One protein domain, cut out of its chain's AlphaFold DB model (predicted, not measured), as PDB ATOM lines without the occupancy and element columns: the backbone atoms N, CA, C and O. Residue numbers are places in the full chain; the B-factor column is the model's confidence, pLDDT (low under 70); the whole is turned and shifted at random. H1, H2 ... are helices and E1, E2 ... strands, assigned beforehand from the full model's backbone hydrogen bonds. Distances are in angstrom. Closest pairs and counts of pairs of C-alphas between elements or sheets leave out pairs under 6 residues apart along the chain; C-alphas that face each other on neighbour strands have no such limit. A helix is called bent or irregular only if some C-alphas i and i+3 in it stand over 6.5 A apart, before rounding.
ATOM      1  N   ARG A   2      -8.135  22.009 -23.454       57.28
ATOM      2  CA  ARG A   2      -8.201  20.930 -24.456       57.28
ATOM      3  C   ARG A   2      -8.855  21.507 -25.715       57.28
ATOM      4  O   ARG A   2      -9.863  22.204 -25.597       57.28
ATOM      5  N   GLU A   3      -8.240  21.300 -26.872       79.12
ATOM      6  CA  GLU A   3      -8.790  21.771 -28.142       79.12
ATOM      7  C   GLU A   3     -10.141  21.099 -28.418       79.12
ATOM      8  O   GLU A   3     -10.371  19.954 -28.032       79.12
ATOM      9  N   ILE A   4     -11.055  21.833 -29.055       90.75
ATOM     10  CA  ILE A   4     -12.391  21.331 -29.386       90.75
ATOM     11  C   ILE A   4     -12.245  20.249 -30.473       90.75
ATOM     12  O   ILE A   4     -11.622  20.535 -31.500       90.75
ATOM     13  N   PRO A   5     -12.805  19.036 -30.285       95.69
ATOM     14  CA  PRO A   5     -12.759  17.993 -31.302       95.69
ATOM     15  C   PRO A   5     -13.486  18.428 -32.578       95.69
ATOM     16  O   PRO A   5     -14.452  19.197 -32.558       95.69
ATOM     17  N   ASP A   6     -13.032  17.907 -33.712       98.00
ATOM     18  CA  ASP A   6     -13.689  18.137 -34.993       98.00
ATOM     19  C   ASP A   6     -15.015  17.365 -35.066       98.00
ATOM     20  O   ASP A   6     -15.998  17.894 -35.587       98.00
ATOM     21  N   LEU A   7     -15.067  16.166 -34.476       98.69
ATOM     22  CA  LEU A   7     -16.251  15.310 -34.443       98.69
ATOM     23  C   LEU A   7     -16.516  14.745 -33.038       98.69
ATOM     24  O   LEU A   7     -15.636  14.127 -32.439       98.69
ATOM     25  N   LEU A   8     -17.753  14.903 -32.555       98.69
ATOM     26  CA  LEU A   8     -18.298  14.144 -31.428       98.69
ATOM     27  C   LEU A   8     -19.231  13.039 -31.940       98.69
ATOM     28  O   LEU A   8     -20.286  13.324 -32.508       98.69
ATOM     29  N   VAL A   9     -18.866  11.783 -31.700       98.75
ATOM     30  CA  VAL A   9     -19.703  10.609 -31.966       98.75
ATOM     31  C   VAL A   9     -20.442  10.214 -30.690       98.75
ATOM     32  O   VAL A   9     -19.828  10.027 -29.639       98.75
ATOM     33  N   ILE A  10     -21.762  10.072 -30.779       98.31
ATOM     34  CA  ILE A  10     -22.641   9.732 -29.657       98.31
ATOM     35  C   ILE A  10     -23.114   8.294 -29.851       98.31
ATOM     36  O   ILE A  10     -24.055   8.033 -30.597       98.31
ATOM     37  N   GLY A  11     -22.439   7.362 -29.185       97.19
ATOM     38  CA  GLY A  11     -22.655   5.924 -29.291       97.19
ATOM     39  C   GLY A  11     -21.366   5.173 -29.625       97.19
ATOM     40  O   GLY A  11     -20.679   5.490 -30.590       97.19
ATOM     41  N   ALA A  12     -21.062   4.137 -28.840       96.12
ATOM     42  CA  ALA A  12     -19.886   3.276 -29.003       96.12
ATOM     43  C   ALA A  12     -20.251   1.892 -29.577       96.12
ATOM     44  O   ALA A  12     -19.564   0.903 -29.335       96.12
ATOM     45  N   GLY A  13     -21.371   1.798 -30.302       96.00
ATOM     46  CA  GLY A  13     -21.699   0.621 -31.107       96.00
ATOM     47  C   GLY A  13     -20.890   0.577 -32.408       96.00
ATOM     48  O   GLY A  13     -20.151   1.509 -32.716       96.00
ATOM     49  N   LEU A  14     -21.072  -0.483 -33.201       97.38
ATOM     50  CA  LEU A  14     -20.319  -0.692 -34.445       97.38
ATOM     51  C   LEU A  14     -20.398   0.512 -35.402       97.38
ATOM     52  O   LEU A  14     -19.376   0.917 -35.938       97.38
ATOM     53  N   SER A  15     -21.562   1.153 -35.549       97.56
ATOM     54  CA  SER A  15     -21.707   2.340 -36.406       97.56
ATOM     55  C   SER A  15     -20.874   3.528 -35.931       97.56
ATOM     56  O   SER A  15     -20.208   4.171 -36.737       97.56
ATOM     57  N   GLY A  16     -20.882   3.801 -34.625       98.19
ATOM     58  CA  GLY A  16     -20.105   4.887 -34.036       98.19
ATOM     59  C   GLY A  16     -18.600   4.638 -34.118       98.19
ATOM     60  O   GLY A  16     -17.853   5.543 -34.480       98.19
ATOM     61  N   LEU A  17     -18.153   3.405 -33.856       98.44
ATOM     62  CA  LEU A  17     -16.734   3.049 -33.950       98.44
ATOM     63  C   LEU A  17     -16.231   3.065 -35.400       98.44
ATOM     64  O   LEU A  17     -15.150   3.589 -35.646       98.44
ATOM     65  N   MET A  18     -17.019   2.580 -36.367       98.69
ATOM     66  CA  MET A  18     -16.650   2.654 -37.788       98.69
ATOM     67  C   MET A  18     -16.614   4.098 -38.303       98.69
ATOM     68  O   MET A  18     -15.725   4.451 -39.075       98.69
ATOM     69  N   ALA A  19     -17.534   4.953 -37.847       98.81
ATOM     70  CA  ALA A  19     -17.497   6.375 -38.171       98.81
ATOM     71  C   ALA A  19     -16.279   7.081 -37.557       98.81
ATOM     72  O   ALA A  19     -15.634   7.894 -38.219       98.81
ATOM     73  N   ALA A  20     -15.956   6.765 -36.300       98.75
ATOM     74  CA  ALA A  20     -14.781   7.301 -35.623       98.75
ATOM     75  C   ALA A  20     -13.486   6.869 -36.321       98.75
ATOM     76  O   ALA A  20     -12.605   7.703 -36.509       98.75
ATOM     77  N   TYR A  21     -13.408   5.608 -36.754       98.75
ATOM     78  CA  TYR A  21     -12.287   5.071 -37.524       98.75
ATOM     79  C   TYR A  21     -12.097   5.840 -38.833       98.75
ATOM     80  O   TYR A  21     -11.026   6.393 -39.068       98.75
ATOM     81  N   GLU A  22     -13.151   5.958 -39.644       98.62
ATOM     82  CA  GLU A  22     -13.087   6.647 -40.938       98.62
ATOM     83  C   GLU A  22     -12.722   8.137 -40.783       98.62
ATOM     84  O   GLU A  22     -11.944   8.688 -41.563       98.62
ATOM     85  N   ALA A  23     -13.244   8.800 -39.747       98.62
ATOM     86  CA  ALA A  23     -12.922  10.192 -39.443       98.62
ATOM     87  C   ALA A  23     -11.473  10.380 -38.959       98.62
ATOM     88  O   ALA A  23     -10.806  11.328 -39.383       98.62
ATOM     89  N   ALA A  24     -10.984   9.496 -38.084       98.38
ATOM     90  CA  ALA A  24      -9.625   9.548 -37.548       98.38
ATOM     91  C   ALA A  24      -8.574   9.243 -38.625       98.38
ATOM     92  O   ALA A  24      -7.575   9.953 -38.717       98.38
ATOM     93  N   GLU A  25      -8.837   8.268 -39.500       97.69
ATOM     94  CA  GLU A  25      -8.018   7.970 -40.686       97.69
ATOM     95  C   GLU A  25      -7.857   9.187 -41.605       97.69
ATOM     96  O   GLU A  25      -6.798   9.423 -42.182       97.69
ATOM     97  N   ALA A  26      -8.896  10.016 -41.707       97.31
ATOM     98  CA  ALA A  26      -8.860  11.259 -42.467       97.31
ATOM     99  C   ALA A  26      -8.256  12.454 -41.693       97.31
ATOM    100  O   ALA A  26      -8.312  13.592 -42.177       97.31
ATOM    101  N   GLY A  27      -7.686  12.217 -40.506       97.06
ATOM    102  CA  GLY A  27      -6.979  13.204 -39.692       97.06
ATOM    103  C   GLY A  27      -7.871  14.112 -38.841       97.06
ATOM    104  O   GLY A  27      -7.415  15.174 -38.414       97.06
ATOM    105  N   LEU A  28      -9.140  13.756 -38.610       97.88
ATOM    106  CA  LEU A  28      -9.996  14.505 -37.685       97.88
ATOM    107  C   LEU A  28      -9.679  14.162 -36.228       97.88
ATOM    108  O   LEU A  28      -9.431  13.008 -35.887       97.88
ATOM    109  N   ARG A  29      -9.791  15.154 -35.337       98.00
ATOM    110  CA  ARG A  29      -9.820  14.901 -33.891       98.00
ATOM    111  C   ARG A  29     -11.212  14.419 -33.506       98.00
ATOM    112  O   ARG A  29     -12.182  15.175 -33.623       98.00
ATOM    113  N   VAL A  30     -11.307  13.179 -33.044       98.62
ATOM    114  CA  VAL A  30     -12.583  12.523 -32.745       98.62
ATOM    115  C   VAL A  30     -12.705  12.249 -31.250       98.62
ATOM    116  O   VAL A  30     -11.764  11.778 -30.611       98.62
ATOM    117  N   LYS A  31     -13.895  12.512 -30.707       98.50
ATOM    118  CA  LYS A  31     -14.319  12.042 -29.387       98.50
ATOM    119  C   LYS A  31     -15.545  11.148 -29.540       98.50
ATOM    120  O   LYS A  31     -16.499  11.531 -30.210       98.50
ATOM    121  N   VAL A  32     -15.540   9.989 -28.895       98.50
ATOM    122  CA  VAL A  32     -16.677   9.072 -28.792       98.50
ATOM    123  C   VAL A  32     -17.179   9.096 -27.353       98.50
ATOM    124  O   VAL A  32     -16.416   8.836 -26.427       98.50
ATOM    125  N   ILE A  33     -18.464   9.382 -27.159       97.44
ATOM    126  CA  ILE A  33     -19.140   9.271 -25.859       97.44
ATOM    127  C   ILE A  33     -20.255   8.236 -25.946       97.44
ATOM    128  O   ILE A  33     -20.957   8.156 -26.955       97.44
ATOM    129  N   ALA A  34     -20.446   7.434 -24.902       96.06
ATOM    130  CA  ALA A  34     -21.548   6.480 -24.864       96.06
ATOM    131  C   ALA A  34     -21.986   6.131 -23.443       96.06
ATOM    132  O   ALA A  34     -21.159   5.991 -22.544       96.06
ATOM    133  N   LYS A  35     -23.285   5.855 -23.271       93.06
ATOM    134  CA  LYS A  35     -23.841   5.287 -22.031       93.06
ATOM    135  C   LYS A  35     -23.206   3.937 -21.673       93.06
ATOM    136  O   LYS A  35     -22.956   3.668 -20.505       93.06
ATOM    137  N   GLY A  36     -22.948   3.089 -22.671       90.56
ATOM    138  CA  GLY A  36     -22.446   1.726 -22.485       90.56
ATOM    139  C   GLY A  36     -21.704   1.185 -23.709       90.56
ATOM    140  O   GLY A  36     -21.439   1.913 -24.663       90.56
ATOM    141  N   LEU A  37     -21.382  -0.111 -23.679       81.38
ATOM    142  CA  LEU A  37     -20.464  -0.782 -24.614       81.38
ATOM    143  C   LEU A  37     -21.071  -1.144 -25.992       81.38
ATOM    144  O   LEU A  37     -20.395  -1.742 -26.826       81.38
ATOM    145  N   GLY A  38     -22.342  -0.811 -26.239       83.00
ATOM    146  CA  GLY A  38     -23.034  -1.090 -27.503       83.00
ATOM    147  C   GLY A  38     -23.442  -2.559 -27.716       83.00
ATOM    148  O   GLY A  38     -23.171  -3.440 -26.900       83.00
ATOM    149  N   SER A  39     -24.108  -2.829 -28.844       84.88
ATOM    150  CA  SER A  39     -24.794  -4.102 -29.133       84.88
ATOM    151  C   SER A  39     -23.892  -5.269 -29.548       84.88
ATOM    152  O   SER A  39     -24.370  -6.399 -29.616       84.88
ATOM    153  N   MET A  40     -22.598  -5.044 -29.815       91.44
ATOM    154  CA  MET A  40     -21.680  -6.120 -30.233       91.44
ATOM    155  C   MET A  40     -21.549  -7.220 -29.172       91.44
ATOM    156  O   MET A  40     -21.375  -8.381 -29.510       91.44
ATOM    157  N   HIS A  41     -21.751  -6.892 -27.895       91.44
ATOM    158  CA  HIS A  41     -21.756  -7.868 -26.801       91.44
ATOM    159  C   HIS A  41     -22.950  -8.837 -26.861       91.44
ATOM    160  O   HIS A  41     -22.999  -9.784 -26.081       91.44
ATOM    161  N   TRP A  42     -23.915  -8.618 -27.757       88.06
ATOM    162  CA  TRP A  42     -25.104  -9.455 -27.931       88.06
ATOM    163  C   TRP A  42     -25.180 -10.126 -29.310       88.06
ATOM    164  O   TRP A  42     -26.062 -10.958 -29.518       88.06
ATOM    165  N   SER A  43     -24.312  -9.767 -30.263       86.38
ATOM    166  CA  SER A  43     -24.360 -10.311 -31.628       86.38
ATOM    167  C   SER A  43     -23.591 -11.625 -31.752       86.38
ATOM    168  O   SER A  43     -22.802 -11.984 -30.888       86.38
ATOM    169  N   ALA A  44     -23.753 -12.346 -32.860       91.31
ATOM    170  CA  ALA A  44     -22.957 -13.544 -33.139       91.31
ATOM    171  C   ALA A  44     -21.472 -13.241 -33.450       91.31
ATOM    172  O   ALA A  44     -20.689 -14.165 -33.672       91.31
ATOM    173  N   GLY A  45     -21.088 -11.959 -33.508       94.31
ATOM    174  CA  GLY A  45     -19.783 -11.495 -33.979       94.31
ATOM    175  C   GLY A  45     -19.566 -11.656 -35.483       94.31
ATOM    176  O   GLY A  45     -18.433 -11.518 -35.927       94.31
ATOM    177  N   THR A  46     -20.614 -11.951 -36.257       96.94
ATOM    178  CA  THR A  46     -20.604 -11.937 -37.727       96.94
ATOM    179  C   THR A  46     -21.039 -10.583 -38.270       96.94
ATOM    180  O   THR A  46     -21.600  -9.778 -37.528       96.94
ATOM    181  N   VAL A  47     -20.803 -10.339 -39.558       97.88
ATOM    182  CA  VAL A  47     -21.429  -9.233 -40.287       97.88
ATOM    183  C   VAL A  47     -22.514  -9.797 -41.190       97.88
ATOM    184  O   VAL A  47     -22.227 -10.457 -42.193       97.88
ATOM    185  N   ASP A  48     -23.760  -9.517 -40.832       96.69
ATOM    186  CA  ASP A  48     -24.920  -9.841 -41.648       96.69
ATOM    187  C   ASP A  48     -25.261  -8.600 -42.503       96.69
ATOM    188  O   ASP A  48     -25.297  -7.477 -41.988       96.69
ATOM    189  N   VAL A  49     -25.457  -8.779 -43.818       97.00
ATOM    190  CA  VAL A  49     -25.782  -7.678 -44.753       97.00
ATOM    191  C   VAL A  49     -27.251  -7.703 -45.140       97.00
ATOM    192  O   VAL A  49     -27.936  -6.710 -44.928       97.00
ATOM    193  N   LEU A  50     -27.729  -8.814 -45.692       95.62
ATOM    194  CA  LEU A  50     -29.146  -9.081 -45.914       95.62
ATOM    195  C   LEU A  50     -29.326 -10.600 -45.940       95.62
ATOM    196  O   LEU A  50     -28.844 -11.280 -46.847       95.62
ATOM    197  N   GLY A  51     -29.954 -11.151 -44.911       95.25
ATOM    198  CA  GLY A  51     -30.198 -12.587 -44.796       95.25
ATOM    199  C   GLY A  51     -31.600 -13.004 -45.215       95.25
ATOM    200  O   GLY A  51     -31.778 -14.124 -45.696       95.25
ATOM    201  N   TYR A  52     -32.579 -12.110 -45.071       92.94
ATOM    202  CA  TYR A  52     -33.965 -12.366 -45.449       92.94
ATOM    203  C   TYR A  52     -34.584 -11.154 -46.143       92.94
ATOM    204  O   TYR A  52     -34.448 -10.024 -45.684       92.94
ATOM    205  N   ALA A  53     -35.298 -11.413 -47.234       86.31
ATOM    206  CA  ALA A  53     -36.149 -10.444 -47.911       86.31
ATOM    207  C   ALA A  53     -37.598 -10.545 -47.396       86.31
ATOM    208  O   ALA A  53     -37.916 -11.339 -46.502       86.31
ATOM    209  N   ALA A  54     -38.498  -9.744 -47.975       77.00
ATOM    210  CA  ALA A  54     -39.919  -9.760 -47.637       77.00
ATOM    211  C   ALA A  54     -40.507 -11.189 -47.653       77.00
ATOM    212  O   ALA A  54     -40.215 -11.990 -48.541       77.00
ATOM    213  N   GLY A  55     -41.342 -11.497 -46.655       73.75
ATOM    214  CA  GLY A  55     -41.960 -12.818 -46.498       73.75
ATOM    215  C   GLY A  55     -41.022 -13.921 -45.992       73.75
ATOM    216  O   GLY A  55     -41.256 -15.082 -46.310       73.75
ATOM    217  N   ASP A  56     -39.967 -13.577 -45.238       81.31
ATOM    218  CA  ASP A  56     -38.968 -14.523 -44.696       81.31
ATOM    219  C   ASP A  56     -38.214 -15.323 -45.774       81.31
ATOM    220  O   ASP A  56     -37.691 -16.412 -45.524       81.31
ATOM    221  N   LYS A  57     -38.121 -14.784 -46.995       88.38
ATOM    222  CA  LYS A  57     -37.364 -15.420 -48.076       88.38
ATOM    223  C   LYS A  57     -35.870 -15.307 -47.781       88.38
ATOM    224  O   LYS A  57     -35.318 -14.211 -47.810       88.38
ATOM    225  N   ALA A  58     -35.219 -16.444 -47.555       93.12
ATOM    226  CA  ALA A  58     -33.767 -16.546 -47.441       93.12
ATOM    227  C   ALA A  58     -33.054 -15.916 -48.652       93.12
ATOM    228  O   ALA A  58     -33.371 -16.226 -49.804       93.12
ATOM    229  N   VAL A  59     -32.069 -15.062 -48.382       95.12
ATOM    230  CA  VAL A  59     -31.259 -14.373 -49.392       95.12
ATOM    231  C   VAL A  59     -29.902 -15.056 -49.513       95.12
ATOM    232  O   VAL A  59     -29.165 -15.184 -48.536       95.12
ATOM    233  N   SER A  60     -29.559 -15.493 -50.725       94.56
ATOM    234  CA  SER A  60     -28.250 -16.081 -51.026       94.56
ATOM    235  C   SER A  60     -27.216 -15.032 -51.430       94.56
ATOM    236  O   SER A  60     -26.079 -15.140 -50.992       94.56
ATOM    237  N   MET A  61     -27.601 -14.037 -52.234       95.25
ATOM    238  CA  MET A  61     -26.730 -12.999 -52.808       95.25
ATOM    239  C   MET A  61     -27.162 -11.603 -52.315       95.25
ATOM    240  O   MET A  61     -27.838 -10.880 -53.049       95.25
ATOM    241  N   PRO A  62     -26.813 -11.197 -51.080       94.88
ATOM    242  CA  PRO A  62     -27.319  -9.968 -50.459       94.88
ATOM    243  C   PRO A  62     -27.124  -8.705 -51.291       94.88
ATOM    244  O   PRO A  62     -28.052  -7.913 -51.398       94.88
ATOM    245  N   LEU A  63     -25.945  -8.518 -51.896       93.81
ATOM    246  CA  LEU A  63     -25.646  -7.296 -52.650       93.81
ATOM    247  C   LEU A  63     -26.496  -7.149 -53.921       93.81
ATOM    248  O   LEU A  63     -26.815  -6.028 -54.301       93.81
ATOM    249  N   GLN A  64     -26.888  -8.263 -54.548       92.75
ATOM    250  CA  GLN A  64     -27.740  -8.252 -55.745       92.75
ATOM    251  C   GLN A  64     -29.199  -7.924 -55.398       92.75
ATOM    252  O   GLN A  64     -29.906  -7.310 -56.187       92.75
ATOM    253  N   GLU A  65     -29.646  -8.287 -54.195       91.50
ATOM    254  CA  GLU A  65     -31.015  -8.028 -53.730       91.50
ATOM    255  C   GLU A  65     -31.218  -6.576 -53.250       91.50
ATOM    256  O   GLU A  65     -32.355  -6.139 -53.056       91.50
ATOM    257  N   LEU A  66     -30.142  -5.788 -53.095       89.19
ATOM    258  CA  LEU A  66     -30.236  -4.387 -52.665       89.19
ATOM    259  C   LEU A  66     -30.990  -3.506 -53.668       89.19
ATOM    260  O   LEU A  66     -31.662  -2.564 -53.253       89.19
ATOM    261  N   GLU A  67     -30.927  -3.814 -54.967       84.56
ATOM    262  CA  GLU A  67     -31.674  -3.076 -55.997       84.56
ATOM    263  C   GLU A  67     -33.189  -3.175 -55.772       84.56
ATOM    264  O   GLU A  67     -33.917  -2.193 -55.932       84.56
ATOM    265  N   GLY A  68     -33.662  -4.338 -55.310       85.69
ATOM    266  CA  GLY A  68     -35.068  -4.566 -54.984       85.69
ATOM    267  C   GLY A  68     -35.568  -3.719 -53.811       85.69
ATOM    268  O   GLY A  68     -36.753  -3.380 -53.765       85.69
ATOM    269  N   LEU A  69     -34.680  -3.308 -52.894       87.81
ATOM    270  CA  LEU A  69     -35.049  -2.498 -51.727       87.81
ATOM    271  C   LEU A  69     -35.556  -1.111 -52.120       87.81
ATOM    272  O   LEU A  69     -36.453  -0.593 -51.462       87.81
ATOM    273  N   GLN A  70     -35.057  -0.527 -53.212       87.56
ATOM    274  CA  GLN A  70     -35.459   0.813 -53.652       87.56
ATOM    275  C   GLN A  70     -36.971   0.926 -53.902       87.56
ATOM    276  O   GLN A  70     -37.546   1.992 -53.674       87.56
ATOM    277  N   ALA A  71     -37.606  -0.156 -54.366       87.12
ATOM    278  CA  ALA A  71     -39.031  -0.187 -54.688       87.12
ATOM    279  C   ALA A  71     -39.929  -0.385 -53.455       87.12
ATOM    280  O   ALA A  71     -41.058   0.100 -53.441       87.12
ATOM    281  N   VAL A  72     -39.445  -1.098 -52.431       87.94
ATOM    282  CA  VAL A  72     -40.249  -1.494 -51.256       87.94
ATOM    283  C   VAL A  72     -39.928  -0.691 -49.994       87.94
ATOM    284  O   VAL A  72     -40.792  -0.533 -49.138       87.94
ATOM    285  N   ALA A  73     -38.705  -0.176 -49.886       90.81
ATOM    286  CA  ALA A  73     -38.176   0.555 -48.742       90.81
ATOM    287  C   ALA A  73     -37.231   1.674 -49.239       90.81
ATOM    288  O   ALA A  73     -36.008   1.579 -49.112       90.81
ATOM    289  N   PRO A  74     -37.769   2.751 -49.844       92.38
ATOM    290  CA  PRO A  74     -36.967   3.790 -50.494       92.38
ATOM    291  C   PRO A  74     -36.078   4.591 -49.530       92.38
ATOM    292  O   PRO A  74     -35.135   5.236 -49.987       92.38
ATOM    293  N   HIS A  75     -36.354   4.560 -48.220       94.81
ATOM    294  CA  HIS A  75     -35.500   5.173 -47.196       94.81
ATOM    295  C   HIS A  75     -34.631   4.158 -46.443       94.81
ATOM    296  O   HIS A  75     -34.002   4.531 -45.453       94.81
ATOM    297  N   HIS A  76     -34.565   2.902 -46.905       96.31
ATOM    298  CA  HIS A  76     -33.700   1.886 -46.315       96.31
ATOM    299  C   HIS A  76     -32.241   2.383 -46.286       96.31
ATOM    300  O   HIS A  76     -31.768   2.938 -47.285       96.31
ATOM    301  N   PRO A  77     -31.462   2.153 -45.214       97.19
ATOM    302  CA  PRO A  77     -30.111   2.706 -45.100       97.19
ATOM    303  C   PRO A  77     -29.158   2.359 -46.255       97.19
ATOM    304  O   PRO A  77     -28.388   3.209 -46.694       97.19
ATOM    305  N   TYR A  78     -29.236   1.141 -46.802       97.25
ATOM    306  CA  TYR A  78     -28.490   0.764 -48.017       97.25
ATOM    307  C   TYR A  78     -28.922   1.520 -49.277       97.25
ATOM    308  O   TYR A  78     -28.081   1.821 -50.119       97.25
ATOM    309  N   VAL A  79     -30.208   1.855 -49.401       96.69
ATOM    310  CA  VAL A  79     -30.727   2.649 -50.520       96.69
ATOM    311  C   VAL A  79     -30.229   4.090 -50.417       96.69
ATOM    312  O   VAL A  79     -29.776   4.661 -51.405       96.69
ATOM    313  N   VAL A  80     -30.239   4.659 -49.206       97.38
ATOM    314  CA  VAL A  80     -29.702   6.003 -48.939       97.38
ATOM    315  C   VAL A  80     -28.196   6.070 -49.217       97.38
ATOM    316  O   VAL A  80     -27.738   7.042 -49.816       97.38
ATOM    317  N   ALA A  81     -27.437   5.046 -48.810       97.50
ATOM    318  CA  ALA A  81     -25.994   4.966 -49.044       97.50
ATOM    319  C   ALA A  81     -25.636   4.782 -50.529       97.50
ATOM    320  O   ALA A  81     -24.673   5.374 -51.009       97.50
ATOM    321  N   GLY A  82     -26.407   3.959 -51.244       96.38
ATOM    322  CA  GLY A  82     -26.091   3.503 -52.595       96.38
ATOM    323  C   GLY A  82     -25.200   2.253 -52.605       96.38
ATOM    324  O   GLY A  82     -24.360   2.052 -51.729       96.38
ATOM    325  N   ALA A  83     -25.382   1.402 -53.621       94.62
ATOM    326  CA  ALA A  83     -24.746   0.083 -53.705       94.62
ATOM    327  C   ALA A  83     -23.207   0.135 -53.692       94.62
ATOM    328  O   ALA A  83     -22.569  -0.665 -53.011       94.62
ATOM    329  N   GLU A  84     -22.608   1.109 -54.381       95.50
ATOM    330  CA  GLU A  84     -21.151   1.289 -54.405       95.50
ATOM    331  C   GLU A  84     -20.595   1.583 -53.004       95.50
ATOM    332  O   GLU A  84     -19.654   0.928 -52.555       95.50
ATOM    333  N   ALA A  85     -21.241   2.494 -52.266       96.50
ATOM    334  CA  ALA A  85     -20.851   2.823 -50.898       96.50
ATOM    335  C   ALA A  85     -21.006   1.623 -49.951       96.50
ATOM    336  O   ALA A  85     -20.206   1.465 -49.029       96.50
ATOM    337  N   VAL A  86     -22.001   0.755 -50.184       98.06
ATOM    338  CA  VAL A  86     -22.167  -0.496 -49.429       98.06
ATOM    339  C   VAL A  86     -20.965  -1.414 -49.641       98.06
ATOM    340  O   VAL A  86     -20.332  -1.834 -48.670       98.06
ATOM    341  N   THR A  87     -20.621  -1.707 -50.897       97.12
ATOM    342  CA  THR A  87     -19.490  -2.583 -51.231       97.12
ATOM    343  C   THR A  87     -18.169  -2.024 -50.707       97.12
ATOM    344  O   THR A  87     -17.369  -2.770 -50.135       97.12
ATOM    345  N   GLU A  88     -17.944  -0.718 -50.838       98.06
ATOM    346  CA  GLU A  88     -16.714  -0.083 -50.373       98.06
ATOM    347  C   GLU A  88     -16.592  -0.124 -48.843       98.06
ATOM    348  O   GLU A  88     -15.544  -0.498 -48.316       98.06
ATOM    349  N   ALA A  89     -17.670   0.186 -48.116       98.62
ATOM    350  CA  ALA A  89     -17.677   0.171 -46.657       98.62
ATOM    351  C   ALA A  89     -17.439  -1.238 -46.084       98.62
ATOM    352  O   ALA A  89     -16.673  -1.400 -45.132       98.62
ATOM    353  N   LEU A  90     -18.041  -2.268 -46.685       98.50
ATOM    354  CA  LEU A  90     -17.793  -3.665 -46.311       98.50
ATOM    355  C   LEU A  90     -16.343  -4.075 -46.600       98.50
ATOM    356  O   LEU A  90     -15.698  -4.691 -45.752       98.50
ATOM    357  N   SER A  91     -15.795  -3.672 -47.749       98.00
ATOM    358  CA  SER A  91     -14.383  -3.910 -48.083       98.00
ATOM    359  C   SER A  91     -13.442  -3.222 -47.089       98.00
ATOM    360  O   SER A  91     -12.452  -3.810 -46.651       98.00
ATOM    361  N   ARG A  92     -13.778  -1.994 -46.674       98.38
ATOM    362  CA  ARG A  92     -13.029  -1.231 -45.669       98.38
ATOM    363  C   ARG A  92     -13.048  -1.923 -44.307       98.38
ATOM    364  O   ARG A  92     -12.007  -1.989 -43.657       98.38
ATOM    365  N   PHE A  93     -14.190  -2.481 -43.901       98.69
ATOM    366  CA  PHE A  93     -14.289  -3.286 -42.683       98.69
ATOM    367  C   PHE A  93     -13.416  -4.544 -42.752       98.69
ATOM    368  O   PHE A  93     -12.681  -4.809 -41.810       98.69
ATOM    369  N   VAL A  94     -13.449  -5.293 -43.862       98.56
ATOM    370  CA  VAL A  94     -12.612  -6.496 -44.035       98.56
ATOM    371  C   VAL A  94     -11.123  -6.155 -43.930       98.56
ATOM    372  O   VAL A  94     -10.379  -6.866 -43.252       98.56
ATOM    373  N   ALA A  95     -10.690  -5.056 -44.558       98.50
ATOM    374  CA  ALA A  95      -9.310  -4.581 -44.471       98.50
ATOM    375  C   ALA A  95      -8.917  -4.235 -43.025       98.50
ATOM    376  O   ALA A  95      -7.932  -4.773 -42.521       98.50
ATOM    377  N   LEU A  96      -9.734  -3.431 -42.336       98.56
ATOM    378  CA  LEU A  96      -9.505  -3.072 -40.936       98.56
ATOM    379  C   LEU A  96      -9.452  -4.316 -40.042       98.56
ATOM    380  O   LEU A  96      -8.510  -4.502 -39.286       98.56
ATOM    381  N   ALA A  97     -10.430  -5.213 -40.145       98.06
ATOM    382  CA  ALA A  97     -10.489  -6.395 -39.295       98.06
ATOM    383  C   ALA A  97      -9.251  -7.298 -39.475       98.06
ATOM    384  O   ALA A  97      -8.728  -7.843 -38.501       98.06
ATOM    385  N   LYS A  98      -8.717  -7.387 -40.700       97.81
ATOM    386  CA  LYS A  98      -7.442  -8.060 -40.981       97.81
ATOM    387  C   LYS A  98      -6.251  -7.361 -40.316       97.81
ATOM    388  O   LYS A  98      -5.423  -8.051 -39.727       97.81
ATOM    389  N   GLU A  99      -6.163  -6.033 -40.386       97.50
ATOM    390  CA  GLU A  99      -5.120  -5.248 -39.699       97.50
ATOM    391  C   GLU A  99      -5.159  -5.453 -38.179       97.50
ATOM    392  O   GLU A  99      -4.117  -5.562 -37.535       97.50
ATOM    393  N   LEU A 100      -6.362  -5.606 -37.620       96.56
ATOM    394  CA  LEU A 100      -6.592  -5.875 -36.200       96.56
ATOM    395  C   LEU A 100      -6.326  -7.332 -35.781       96.56
ATOM    396  O   LEU A 100      -6.533  -7.680 -34.618       96.56
ATOM    397  N   PRO A 253     -23.185 -12.902 -22.761       92.62
ATOM    398  CA  PRO A 253     -22.335 -12.045 -23.592       92.62
ATOM    399  C   PRO A 253     -21.597 -12.787 -24.724       92.62
ATOM    400  O   PRO A 253     -21.101 -13.897 -24.564       92.62
ATOM    401  N   SER A 254     -21.500 -12.128 -25.878       94.69
ATOM    402  CA  SER A 254     -20.837 -12.635 -27.079       94.69
ATOM    403  C   SER A 254     -19.327 -12.470 -27.007       94.69
ATOM    404  O   SER A 254     -18.812 -11.359 -27.138       94.69
ATOM    405  N   VAL A 255     -18.606 -13.583 -26.875       96.62
ATOM    406  CA  VAL A 255     -17.139 -13.593 -26.928       96.62
ATOM    407  C   VAL A 255     -16.620 -13.051 -28.276       96.62
ATOM    408  O   VAL A 255     -15.820 -12.115 -28.244       96.62
ATOM    409  N   PRO A 256     -17.090 -13.506 -29.459       96.81
ATOM    410  CA  PRO A 256     -16.636 -12.954 -30.738       96.81
ATOM    411  C   PRO A 256     -16.925 -11.455 -30.899       96.81
ATOM    412  O   PRO A 256     -16.079 -10.705 -31.385       96.81
ATOM    413  N   GLY A 257     -18.091 -10.987 -30.446       96.62
ATOM    414  CA  GLY A 257     -18.425  -9.564 -30.482       96.62
ATOM    415  C   GLY A 257     -17.580  -8.719 -29.522       96.62
ATOM    416  O   GLY A 257     -17.203  -7.595 -29.856       96.62
ATOM    417  N   MET A 258     -17.216  -9.268 -28.358       96.88
ATOM    418  CA  MET A 258     -16.274  -8.641 -27.426       96.88
ATOM    419  C   MET A 258     -14.869  -8.520 -28.016       96.88
ATOM    420  O   MET A 258     -14.248  -7.469 -27.844       96.88
ATOM    421  N   ARG A 259     -14.384  -9.549 -28.730       97.50
ATOM    422  CA  ARG A 259     -13.097  -9.510 -29.449       97.50
ATOM    423  C   ARG A 259     -13.064  -8.330 -30.423       97.50
ATOM    424  O   ARG A 259     -12.172  -7.490 -30.332       97.50
ATOM    425  N   LEU A 260     -14.086  -8.217 -31.278       97.38
ATOM    426  CA  LEU A 260     -14.198  -7.125 -32.250       97.38
ATOM    427  C   LEU A 260     -14.275  -5.749 -31.569       97.38
ATOM    428  O   LEU A 260     -13.530  -4.844 -31.936       97.38
ATOM    429  N   TYR A 261     -15.133  -5.591 -30.554       96.81
ATOM    430  CA  TYR A 261     -15.273  -4.320 -29.834       96.81
ATOM    431  C   TYR A 261     -13.955  -3.868 -29.197       96.81
ATOM    432  O   TYR A 261     -13.584  -2.701 -29.310       96.81
ATOM    433  N   ARG A 262     -13.237  -4.783 -28.535       96.00
ATOM    434  CA  ARG A 262     -11.951  -4.476 -27.896       96.00
ATOM    435  C   ARG A 262     -10.884  -4.097 -28.909       96.00
ATOM    436  O   ARG A 262     -10.189  -3.112 -28.680       96.00
ATOM    437  N   ALA A 263     -10.789  -4.832 -30.015       97.12
ATOM    438  CA  ALA A 263      -9.825  -4.547 -31.068       97.12
ATOM    439  C   ALA A 263     -10.073  -3.170 -31.704       97.12
ATOM    440  O   ALA A 263      -9.161  -2.351 -31.750       97.12
ATOM    441  N   LEU A 264     -11.323  -2.873 -32.086       97.69
ATOM    442  CA  LEU A 264     -11.708  -1.564 -32.625       97.69
ATOM    443  C   LEU A 264     -11.428  -0.436 -31.630       97.69
ATOM    444  O   LEU A 264     -10.883   0.599 -31.995       97.69
ATOM    445  N   ARG A 265     -11.794  -0.624 -30.359       96.62
ATOM    446  CA  ARG A 265     -11.567   0.390 -29.329       96.62
ATOM    447  C   ARG A 265     -10.076   0.658 -29.117       96.62
ATOM    448  O   ARG A 265      -9.685   1.819 -29.083       96.62
ATOM    449  N   SER A 266      -9.272  -0.394 -28.978       97.12
ATOM    450  CA  SER A 266      -7.827  -0.267 -28.770       97.12
ATOM    451  C   SER A 266      -7.144   0.417 -29.954       97.12
ATOM    452  O   SER A 266      -6.242   1.225 -29.750       97.12
ATOM    453  N   ASP A 267      -7.570   0.113 -31.181       98.19
ATOM    454  CA  ASP A 267      -7.070   0.762 -32.394       98.19
ATOM    455  C   ASP A 267      -7.437   2.251 -32.439       98.19
ATOM    456  O   ASP A 267      -6.569   3.096 -32.641       98.19
ATOM    457  N   LEU A 268      -8.692   2.597 -32.143       98.44
ATOM    458  CA  LEU A 268      -9.138   3.992 -32.071       98.44
ATOM    459  C   LEU A 268      -8.370   4.795 -31.014       98.44
ATOM    460  O   LEU A 268      -7.913   5.903 -31.298       98.44
ATOM    461  N   GLU A 269      -8.187   4.239 -29.815       97.88
ATOM    462  CA  GLU A 269      -7.378   4.860 -28.758       97.88
ATOM    463  C   GLU A 269      -5.918   5.045 -29.225       97.88
ATOM    464  O   GLU A 269      -5.341   6.117 -29.032       97.88
ATOM    465  N   GLY A 270      -5.345   4.059 -29.929       97.81
ATOM    466  CA  GLY A 270      -4.016   4.148 -30.549       97.81
ATOM    467  C   GLY A 270      -3.899   5.218 -31.644       97.81
ATOM    468  O   GLY A 270      -2.834   5.811 -31.816       97.81
ATOM    469  N   ARG A 271      -5.002   5.531 -32.332       97.50
ATOM    470  CA  ARG A 271      -5.120   6.622 -33.319       97.50
ATOM    471  C   ARG A 271      -5.380   7.993 -32.686       97.50
ATOM    472  O   ARG A 271      -5.536   8.980 -33.404       97.50
ATOM    473  N   GLY A 272      -5.431   8.080 -31.356       97.56
ATOM    474  CA  GLY A 272      -5.667   9.326 -30.625       97.56
ATOM    475  C   GLY A 272      -7.140   9.723 -30.501       97.56
ATOM    476  O   GLY A 272      -7.430  10.872 -30.165       97.56
ATOM    477  N   VAL A 273      -8.077   8.805 -30.755       98.38
ATOM    478  CA  VAL A 273      -9.510   9.024 -30.508       98.38
ATOM    479  C   VAL A 273      -9.797   8.909 -29.010       98.38
ATOM    480  O   VAL A 273      -9.442   7.921 -28.370       98.38
ATOM    481  N   GLU A 274     -10.486   9.898 -28.436       97.56
ATOM    482  CA  GLU A 274     -10.920   9.848 -27.032       97.56
ATOM    483  C   GLU A 274     -12.230   9.052 -26.928       97.56
ATOM    484  O   GLU A 274     -13.267   9.519 -27.394       97.56
ATOM    485  N   VAL A 275     -12.201   7.861 -26.321       97.00
ATOM    486  CA  VAL A 275     -13.386   7.003 -26.133       97.00
ATOM    487  C   VAL A 275     -13.801   6.974 -24.659       97.00
ATOM    488  O   VAL A 275     -13.130   6.376 -23.821       97.00
ATOM    489  N   GLU A 276     -14.943   7.585 -24.335       95.62
ATOM    490  CA  GLU A 276     -15.480   7.669 -22.972       95.62
ATOM    491  C   GLU A 276     -16.798   6.891 -22.833       95.62
ATOM    492  O   GLU A 276     -17.835   7.248 -23.400       95.62
ATOM    493  N   ILE A 277     -16.764   5.826 -22.030       94.75
ATOM    494  CA  ILE A 277     -17.930   5.001 -21.689       94.75
ATOM    495  C   ILE A 277     -18.502   5.438 -20.333       94.75
ATOM    496  O   ILE A 277     -17.759   5.859 -19.451       94.75
ATOM    497  N   GLY A 278     -19.820   5.312 -20.161       93.38
ATOM    498  CA  GLY A 278     -20.556   5.794 -18.986       93.38
ATOM    499  C   GLY A 278     -21.065   7.231 -19.134       93.38
ATOM    500  O   GLY A 278     -21.610   7.791 -18.189       93.38
ATOM    501  N   MET A 279     -20.918   7.813 -20.324       92.81
ATOM    502  CA  MET A 279     -21.330   9.170 -20.669       92.81
ATOM    503  C   MET A 279     -22.685   9.132 -21.388       92.81
ATOM    504  O   MET A 279     -22.754   9.099 -22.619       92.81
ATOM    505  N   GLU A 280     -23.783   9.085 -20.629       94.38
ATOM    506  CA  GLU A 280     -25.135   9.140 -21.202       94.38
ATOM    507  C   GLU A 280     -25.451  10.566 -21.659       94.38
ATOM    508  O   GLU A 280     -25.534  11.467 -20.829       94.38
ATOM    509  N   ALA A 281     -25.623  10.770 -22.967       95.19
ATOM    510  CA  ALA A 281     -26.092  12.038 -23.515       95.19
ATOM    511  C   ALA A 281     -27.566  12.251 -23.141       95.19
ATOM    512  O   ALA A 281     -28.400  11.381 -23.395       95.19
ATOM    513  N   VAL A 282     -27.869  13.394 -22.524       93.19
ATOM    514  CA  VAL A 282     -29.192  13.708 -21.949       93.19
ATOM    515  C   VAL A 282     -29.769  15.038 -22.427       93.19
ATOM    516  O   VAL A 282     -30.891  15.380 -22.067       93.19
ATOM    517  N   GLY A 283     -29.018  15.804 -23.217       92.00
ATOM    518  CA  GLY A 283     -29.490  17.072 -23.753       92.00
ATOM    519  C   GLY A 283     -28.481  17.741 -24.675       92.00
ATOM    520  O   GLY A 283     -27.372  17.245 -24.887       92.00
ATOM    521  N   TYR A 284     -28.870  18.886 -25.224       97.00
ATOM    522  CA  TYR A 284     -28.057  19.682 -26.135       97.00
ATOM    523  C   TYR A 284     -28.450  21.156 -26.068       97.00
ATOM    524  O   TYR A 284     -29.545  21.496 -25.626       97.00
ATOM    525  N   GLU A 285     -27.569  22.016 -26.574       96.88
ATOM    526  CA  GLU A 285     -27.892  23.408 -26.889       96.88
ATOM    527  C   GLU A 285     -27.695  23.639 -28.387       96.88
ATOM    528  O   GLU A 285     -26.691  23.206 -28.970       96.88
ATOM    529  N   ALA A 286     -28.624  24.362 -29.007       96.75
ATOM    530  CA  ALA A 286     -28.528  24.761 -30.402       96.75
ATOM    531  C   ALA A 286     -28.943  26.218 -30.600       96.75
ATOM    532  O   ALA A 286     -29.776  26.744 -29.868       96.75
ATOM    533  N   GLY A 363     -43.440  -8.740 -39.716       89.19
ATOM    534  CA  GLY A 363     -42.751  -8.061 -38.623       89.19
ATOM    535  C   GLY A 363     -43.673  -7.113 -37.850       89.19
ATOM    536  O   GLY A 363     -44.884  -7.035 -38.082       89.19
ATOM    537  N   HIS A 364     -43.092  -6.373 -36.909       91.81
ATOM    538  CA  HIS A 364     -43.824  -5.392 -36.113       91.81
ATOM    539  C   HIS A 364     -43.471  -3.966 -36.553       91.81
ATOM    540  O   HIS A 364     -42.281  -3.648 -36.611       91.81
ATOM    541  N   PRO A 365     -44.467  -3.100 -36.840       92.31
ATOM    542  CA  PRO A 365     -44.233  -1.736 -37.323       92.31
ATOM    543  C   PRO A 365     -43.245  -0.924 -36.481       92.31
ATOM    544  O   PRO A 365     -42.456  -0.152 -37.021       92.31
ATOM    545  N   VAL A 366     -43.241  -1.133 -35.162       91.81
ATOM    546  CA  VAL A 366     -42.343  -0.431 -34.236       91.81
ATOM    547  C   VAL A 366     -40.850  -0.653 -34.536       91.81
ATOM    548  O   VAL A 366     -40.037   0.210 -34.224       91.81
ATOM    549  N   PHE A 367     -40.473  -1.775 -35.160       90.81
ATOM    550  CA  PHE A 367     -39.072  -2.098 -35.455       90.81
ATOM    551  C   PHE A 367     -38.569  -1.555 -36.793       90.81
ATOM    552  O   PHE A 367     -37.361  -1.534 -36.996       90.81
ATOM    553  N   GLN A 368     -39.464  -1.091 -37.671       89.69
ATOM    554  CA  GLN A 368     -39.108  -0.450 -38.947       89.69
ATOM    555  C   GLN A 368     -38.937   1.070 -38.810       89.69
ATOM    556  O   GLN A 368     -38.499   1.755 -39.735       89.69
ATOM    557  N   GLY A 369     -39.330   1.607 -37.658       91.38
ATOM    558  CA  GLY A 369     -39.358   3.027 -37.380       91.38
ATOM    559  C   GLY A 369     -38.014   3.606 -36.953       91.38
ATOM    560  O   GLY A 369     -37.256   2.969 -36.224       91.38
ATOM    561  N   GLY A 370     -37.737   4.848 -37.349       96.31
ATOM    562  CA  GLY A 370     -36.498   5.517 -36.957       96.31
ATOM    563  C   GLY A 370     -36.367   6.955 -37.440       96.31
ATOM    564  O   GLY A 370     -37.329   7.579 -37.896       96.31
ATOM    565  N   VAL A 371     -35.152   7.487 -37.332       97.75
ATOM    566  CA  VAL A 371     -34.798   8.833 -37.793       97.75
ATOM    567  C   VAL A 371     -34.762   8.848 -39.323       97.75
ATOM    568  O   VAL A 371     -34.104   8.014 -39.950       97.75
ATOM    569  N   SER A 372     -35.459   9.811 -39.929       97.88
ATOM    570  CA  SER A 372     -35.353  10.078 -41.369       97.88
ATOM    571  C   SER A 372     -34.082  10.873 -41.656       97.88
ATOM    572  O   SER A 372     -33.807  11.862 -40.975       97.88
ATOM    573  N   VAL A 373     -33.332  10.475 -42.683       98.31
ATOM    574  CA  VAL A 373     -32.129  11.182 -43.139       98.31
ATOM    575  C   VAL A 373     -32.180  11.457 -44.637       98.31
ATOM    576  O   VAL A 373     -32.857  10.752 -45.386       98.31
ATOM    577  N   ASP A 374     -31.461  12.486 -45.078       97.31
ATOM    578  CA  ASP A 374     -31.200  12.717 -46.499       97.31
ATOM    579  C   ASP A 374     -30.046  11.842 -47.036       97.31
ATOM    580  O   ASP A 374     -29.444  11.052 -46.308       97.31
ATOM    581  N   ARG A 375     -29.699  12.008 -48.323       96.56
ATOM    582  CA  ARG A 375     -28.582  11.291 -48.980       96.56
ATOM    583  C   ARG A 375     -27.203  11.580 -48.380       96.56
ATOM    584  O   ARG A 375     -26.247  10.875 -48.673       96.56
ATOM    585  N   GLU A 376     -27.091  12.620 -47.562       97.38
ATOM    586  CA  GLU A 376     -25.869  12.979 -46.854       97.38
ATOM    587  C   GLU A 376     -25.899  12.503 -45.393       97.38
ATOM    588  O   GLU A 376     -25.012  12.886 -44.635       97.38
ATOM    589  N   PHE A 377     -26.864  11.663 -44.992       98.38
ATOM    590  CA  PHE A 377     -27.049  11.152 -43.625       98.38
ATOM    591  C   PHE A 377     -27.381  12.231 -42.582       98.38
ATOM    592  O   PHE A 377     -27.114  12.065 -41.389       98.38
ATOM    593  N   ARG A 378     -27.981  13.347 -43.009       98.00
ATOM    594  CA  ARG A 378     -28.393  14.439 -42.116       98.00
ATOM    595  C   ARG A 378     -29.859  14.258 -41.722       98.00
ATOM    596  O   ARG A 378     -30.678  14.059 -42.619       98.00
ATOM    597  N   PRO A 379     -30.222  14.352 -40.428       97.81
ATOM    598  CA  PRO A 379     -31.612  14.234 -40.003       97.81
ATOM    599  C   PRO A 379     -32.536  15.271 -40.653       97.81
ATOM    600  O   PRO A 379     -32.212  16.466 -40.704       97.81
ATOM    601  N   ARG A 399     -34.594   4.803 -40.164       95.38
ATOM    602  CA  ARG A 399     -35.900   4.235 -40.539       95.38
ATOM    603  C   ARG A 399     -35.830   3.236 -41.699       95.38
ATOM    604  O   ARG A 399     -34.809   3.115 -42.366       95.38
ATOM    605  N   ASP A 400     -36.985   2.631 -41.986       92.38
ATOM    606  CA  ASP A 400     -37.265   1.774 -43.144       92.38
ATOM    607  C   ASP A 400     -36.364   0.523 -43.206       92.38
ATOM    608  O   ASP A 400     -36.055   0.021 -44.284       92.38
ATOM    609  N   CYS A 401     -35.962  -0.002 -42.045       90.44
ATOM    610  CA  CYS A 401     -35.271  -1.287 -41.919       90.44
ATOM    611  C   CYS A 401     -35.667  -2.002 -40.620       90.44
ATOM    612  O   CYS A 401     -35.735  -1.368 -39.569       90.44
ATOM    613  N   ASP A 402     -35.869  -3.323 -40.671       91.81
ATOM    614  CA  ASP A 402     -35.938  -4.177 -39.475       91.81
ATOM    615  C   ASP A 402     -34.711  -5.084 -39.474       91.81
ATOM    616  O   ASP A 402     -34.750  -6.246 -39.893       91.81
ATOM    617  N   GLY A 403     -33.598  -4.538 -38.978       91.12
ATOM    618  CA  GLY A 403     -32.305  -5.205 -39.061       91.12
ATOM    619  C   GLY A 403     -32.241  -6.577 -38.376       91.12
ATOM    620  O   GLY A 403     -31.368  -7.383 -38.709       91.12
ATOM    621  N   ILE A 404     -33.130  -6.868 -37.409       89.69
ATOM    622  CA  ILE A 404     -33.207  -8.203 -36.783       89.69
ATOM    623  C   ILE A 404     -33.740  -9.199 -37.792       89.69
ATOM    624  O   ILE A 404     -33.155 -10.265 -37.991       89.69
ATOM    625  N   ARG A 405     -34.894  -8.853 -38.363       90.69
ATOM    626  CA  ARG A 405     -35.693  -9.735 -39.196       90.69
ATOM    627  C   ARG A 405     -35.024  -9.955 -40.543       90.69
ATOM    628  O   ARG A 405     -34.880 -11.094 -40.967       90.69
ATOM    629  N   GLU A 406     -34.545  -8.881 -41.162       92.94
ATOM    630  CA  GLU A 406     -33.874  -8.940 -42.462       92.94
ATOM    631  C   GLU A 406     -32.413  -9.419 -42.361       92.94
ATOM    632  O   GLU A 406     -31.817  -9.771 -43.376       92.94
ATOM    633  N   ARG A 407     -31.846  -9.492 -41.142       94.19
ATOM    634  CA  ARG A 407     -30.441  -9.857 -40.863       94.19
ATOM    635  C   ARG A 407     -29.450  -8.947 -41.595       94.19
ATOM    636  O   ARG A 407     -28.730  -9.378 -42.492       94.19
ATOM    637  N   SER A 408     -29.429  -7.680 -41.196       95.31
ATOM    638  CA  SER A 408     -28.610  -6.625 -41.821       95.31
ATOM    639  C   SER A 408     -27.911  -5.692 -40.827       95.31
ATOM    640  O   SER A 408     -27.245  -4.742 -41.233       95.31
ATOM    641  N   ARG A 409     -28.092  -5.902 -39.516       94.25
ATOM    642  CA  ARG A 409     -27.725  -4.933 -38.467       94.25
ATOM    643  C   ARG A 409     -26.291  -4.448 -38.547       94.25
ATOM    644  O   ARG A 409     -26.037  -3.252 -38.383       94.25
ATOM    645  N   GLU A 410     -25.361  -5.378 -38.697       97.00
ATOM    646  CA  GLU A 410     -23.935  -5.099 -38.722       97.00
ATOM    647  C   GLU A 410     -23.534  -4.443 -40.041       97.00
ATOM    648  O   GLU A 410     -22.806  -3.452 -40.015       97.00
ATOM    649  N   GLY A 411     -24.074  -4.916 -41.169       97.81
ATOM    650  CA  GLY A 411     -23.891  -4.276 -42.469       97.81
ATOM    651  C   GLY A 411     -24.395  -2.832 -42.471       97.81
ATOM    652  O   GLY A 411     -23.636  -1.925 -42.807       97.81
ATOM    653  N   ILE A 412     -25.618  -2.576 -41.993       97.69
ATOM    654  CA  ILE A 412     -26.169  -1.219 -41.837       97.69
ATOM    655  C   ILE A 412     -25.262  -0.384 -40.936       97.69
ATOM    656  O   ILE A 412     -24.940   0.755 -41.276       97.69
ATOM    657  N   ALA A 413     -24.820  -0.925 -39.800       97.69
ATOM    658  CA  ALA A 413     -23.959  -0.195 -38.881       97.69
ATOM    659  C   ALA A 413     -22.635   0.232 -39.538       97.69
ATOM    660  O   ALA A 413     -22.276   1.405 -39.450       97.69
ATOM    661  N   ILE A 414     -21.951  -0.683 -40.230       98.69
ATOM    662  CA  ILE A 414     -20.690  -0.412 -40.934       98.69
ATOM    663  C   ILE A 414     -20.900   0.623 -42.041       98.69
ATOM    664  O   ILE A 414     -20.227   1.655 -42.058       98.69
ATOM    665  N   VAL A 415     -21.857   0.368 -42.938       98.69
ATOM    666  CA  VAL A 415     -22.098   1.191 -44.130       98.69
ATOM    667  C   VAL A 415     -22.459   2.617 -43.741       98.69
ATOM    668  O   VAL A 415     -21.843   3.570 -44.209       98.69
ATOM    669  N   THR A 416     -23.438   2.774 -42.855       98.75
ATOM    670  CA  THR A 416     -23.940   4.101 -42.484       98.75
ATOM    671  C   THR A 416     -22.947   4.870 -41.618       98.75
ATOM    672  O   THR A 416     -22.862   6.088 -41.745       98.75
ATOM    673  N   GLY A 417     -22.160   4.183 -40.780       98.69
ATOM    674  CA  GLY A 417     -21.085   4.803 -40.006       98.69
ATOM    675  C   GLY A 417     -20.024   5.432 -40.912       98.69
ATOM    676  O   GLY A 417     -19.720   6.619 -40.778       98.69
ATOM    677  N   ILE A 418     -19.520   4.666 -41.886       98.81
ATOM    678  CA  ILE A 418     -18.533   5.145 -42.867       98.81
ATOM    679  C   ILE A 418     -19.129   6.250 -43.750       98.81
ATOM    680  O   ILE A 418     -18.517   7.306 -43.923       98.81
ATOM    681  N   ALA A 419     -20.339   6.054 -44.283       98.69
ATOM    682  CA  ALA A 419     -20.974   7.025 -45.171       98.69
ATOM    683  C   ALA A 419     -21.244   8.371 -44.472       98.69
ATOM    684  O   ALA A 419     -20.939   9.432 -45.026       98.69
ATOM    685  N   ALA A 420     -21.734   8.349 -43.228       98.75
ATOM    686  CA  ALA A 420     -21.939   9.562 -42.441       98.75
ATOM    687  C   ALA A 420     -20.610  10.272 -42.129       98.75
ATOM    688  O   ALA A 420     -20.523  11.491 -42.280       98.75
ATOM    689  N   ALA A 421     -19.551   9.536 -41.771       98.75
ATOM    690  CA  ALA A 421     -18.224  10.114 -41.536       98.75
ATOM    691  C   ALA A 421     -17.655  10.804 -42.788       98.75
ATOM    692  O   ALA A 421     -17.144  11.922 -42.708       98.75
TER     693      ALA A 421
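Overview. This is residues 2 to 100, 253 to 286, 363 to 379 and 399 to 421 of the 435 residues of a protein of Caldilineae bacterium (UniProt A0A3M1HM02). A small sheet of three parallel strands, E1, E2 and E3, has H1 packed over one face, with H6 next to H1. H7 packs on H1 farther from the sheet and is crossed by the long H5, while H4 and H3 carry the body on toward the other end of its longest axis and E4 leads away from the sheet. The printed part has 173 residues with seven named helices and four named strands, in the order E1 H1 E2 H2 H3 H4 H5 H6 E3 E4 H7; the sheet's order is E1 E2 E3, and the class is mostly helix. It is compact, with a radius of gyration of the C-alphas of 16.1 A and spans of 51 by 38 by 30 A.

Along the chain. E1 is residues 7 to 10, with C-alpha 7 at (-16.251, 15.310, -34.443). H1, residues 14 to 25, is 16.3 A long from first to last C-alpha. E2 is residues 30 to 34, 13.4 A, and H2 is residues 39 to 42. H3, residues 62 to 72, is 15.5 A long and only just irregular: C-alphas 64 and 67 are 6.51 A apart. H4 is residues 77 to 81. H5, residues 83 to 99, is the longest helix at 24.7 A and begins with C-alpha 83 at (-24.746, 0.083, -53.705). After the cut, H6 is residues 255 to 270, 22.4 A, E3 is residues 274 to 277 and E4 is residues 281 to 286, 14.7 A. H7, residues 409 to 421, is 18.1 A long and ends with C-alpha 421 at (-18.224, 10.114, -41.536).

Arrangement. E1 and E2 are parallel at 13 degrees, with N 9 and O 31 at 2.8 A and N 31 and O 7 at 2.9 A, within hydrogen-bond range. E2 and E3 are parallel at 2 degrees, with N 32 and O 274 at 2.8 A. E1, H1 and E2 form a strand-helix-strand unit, two parallel neighbour strands with a helix between, and its crossover is right-handed. H1 is on the sheet at a height of 9.1 A, over E1 and E2, and runs along the strands, at 11 degrees to E1 on the local plane. With H6 on the same face as H1 there are two layers, helices on one face of a sheet. H6 touches H1 with residues 261 to 268 alone, closest at the C-alphas of Tyr 21 and Leu 268, 6.4 A, at a shallow tilt of 27 degrees, the same way. H2 touches H6, with the C-alphas of Met 40 and Gly 257 closest at 4.7 A. H7 is the hub, touching H1, H4 and H5. The closest C-alphas of H1 and H7 are those of Ser 15 and Ala 413, 4.2 A; they run the same way at a shallow tilt of 32 degrees, only just short of steep. H5 and H7 are about perpendicular at 81 degrees, with the C-alphas of Ala 89 and Val 415 closest at 5.2 A. H4 touches H7 at the C-alphas of Pro 77 and Ile 412, 6.4 A, and touches H3 at those of Gln 70 and Val 79, 6.0 A. E4 pairs with no named strand and is apart from E3. Every O i to N i+4 pair is within hydrogen-bond range in H1, H4, H5, H6 and H7; H3 has 1 of 7, beside 6 of 8 O i to N i+3 pairs, and H2 is too short for an i+4 pair.

Size, cuts and confidence. The C-alphas farthest apart, those of Arg 2 and Gly 55, are 52.6 A apart. Residues 101 to 252, 287 to 362 and 380 to 398 are not printed, with C-alpha gaps of 21.1 A, 36.7 A and 10.9 A. Of the links that are printed whole, H2 to H3 is long, with 19 residues. The mean pLDDT of the printed part is 94.7, and residue 2 is under 70.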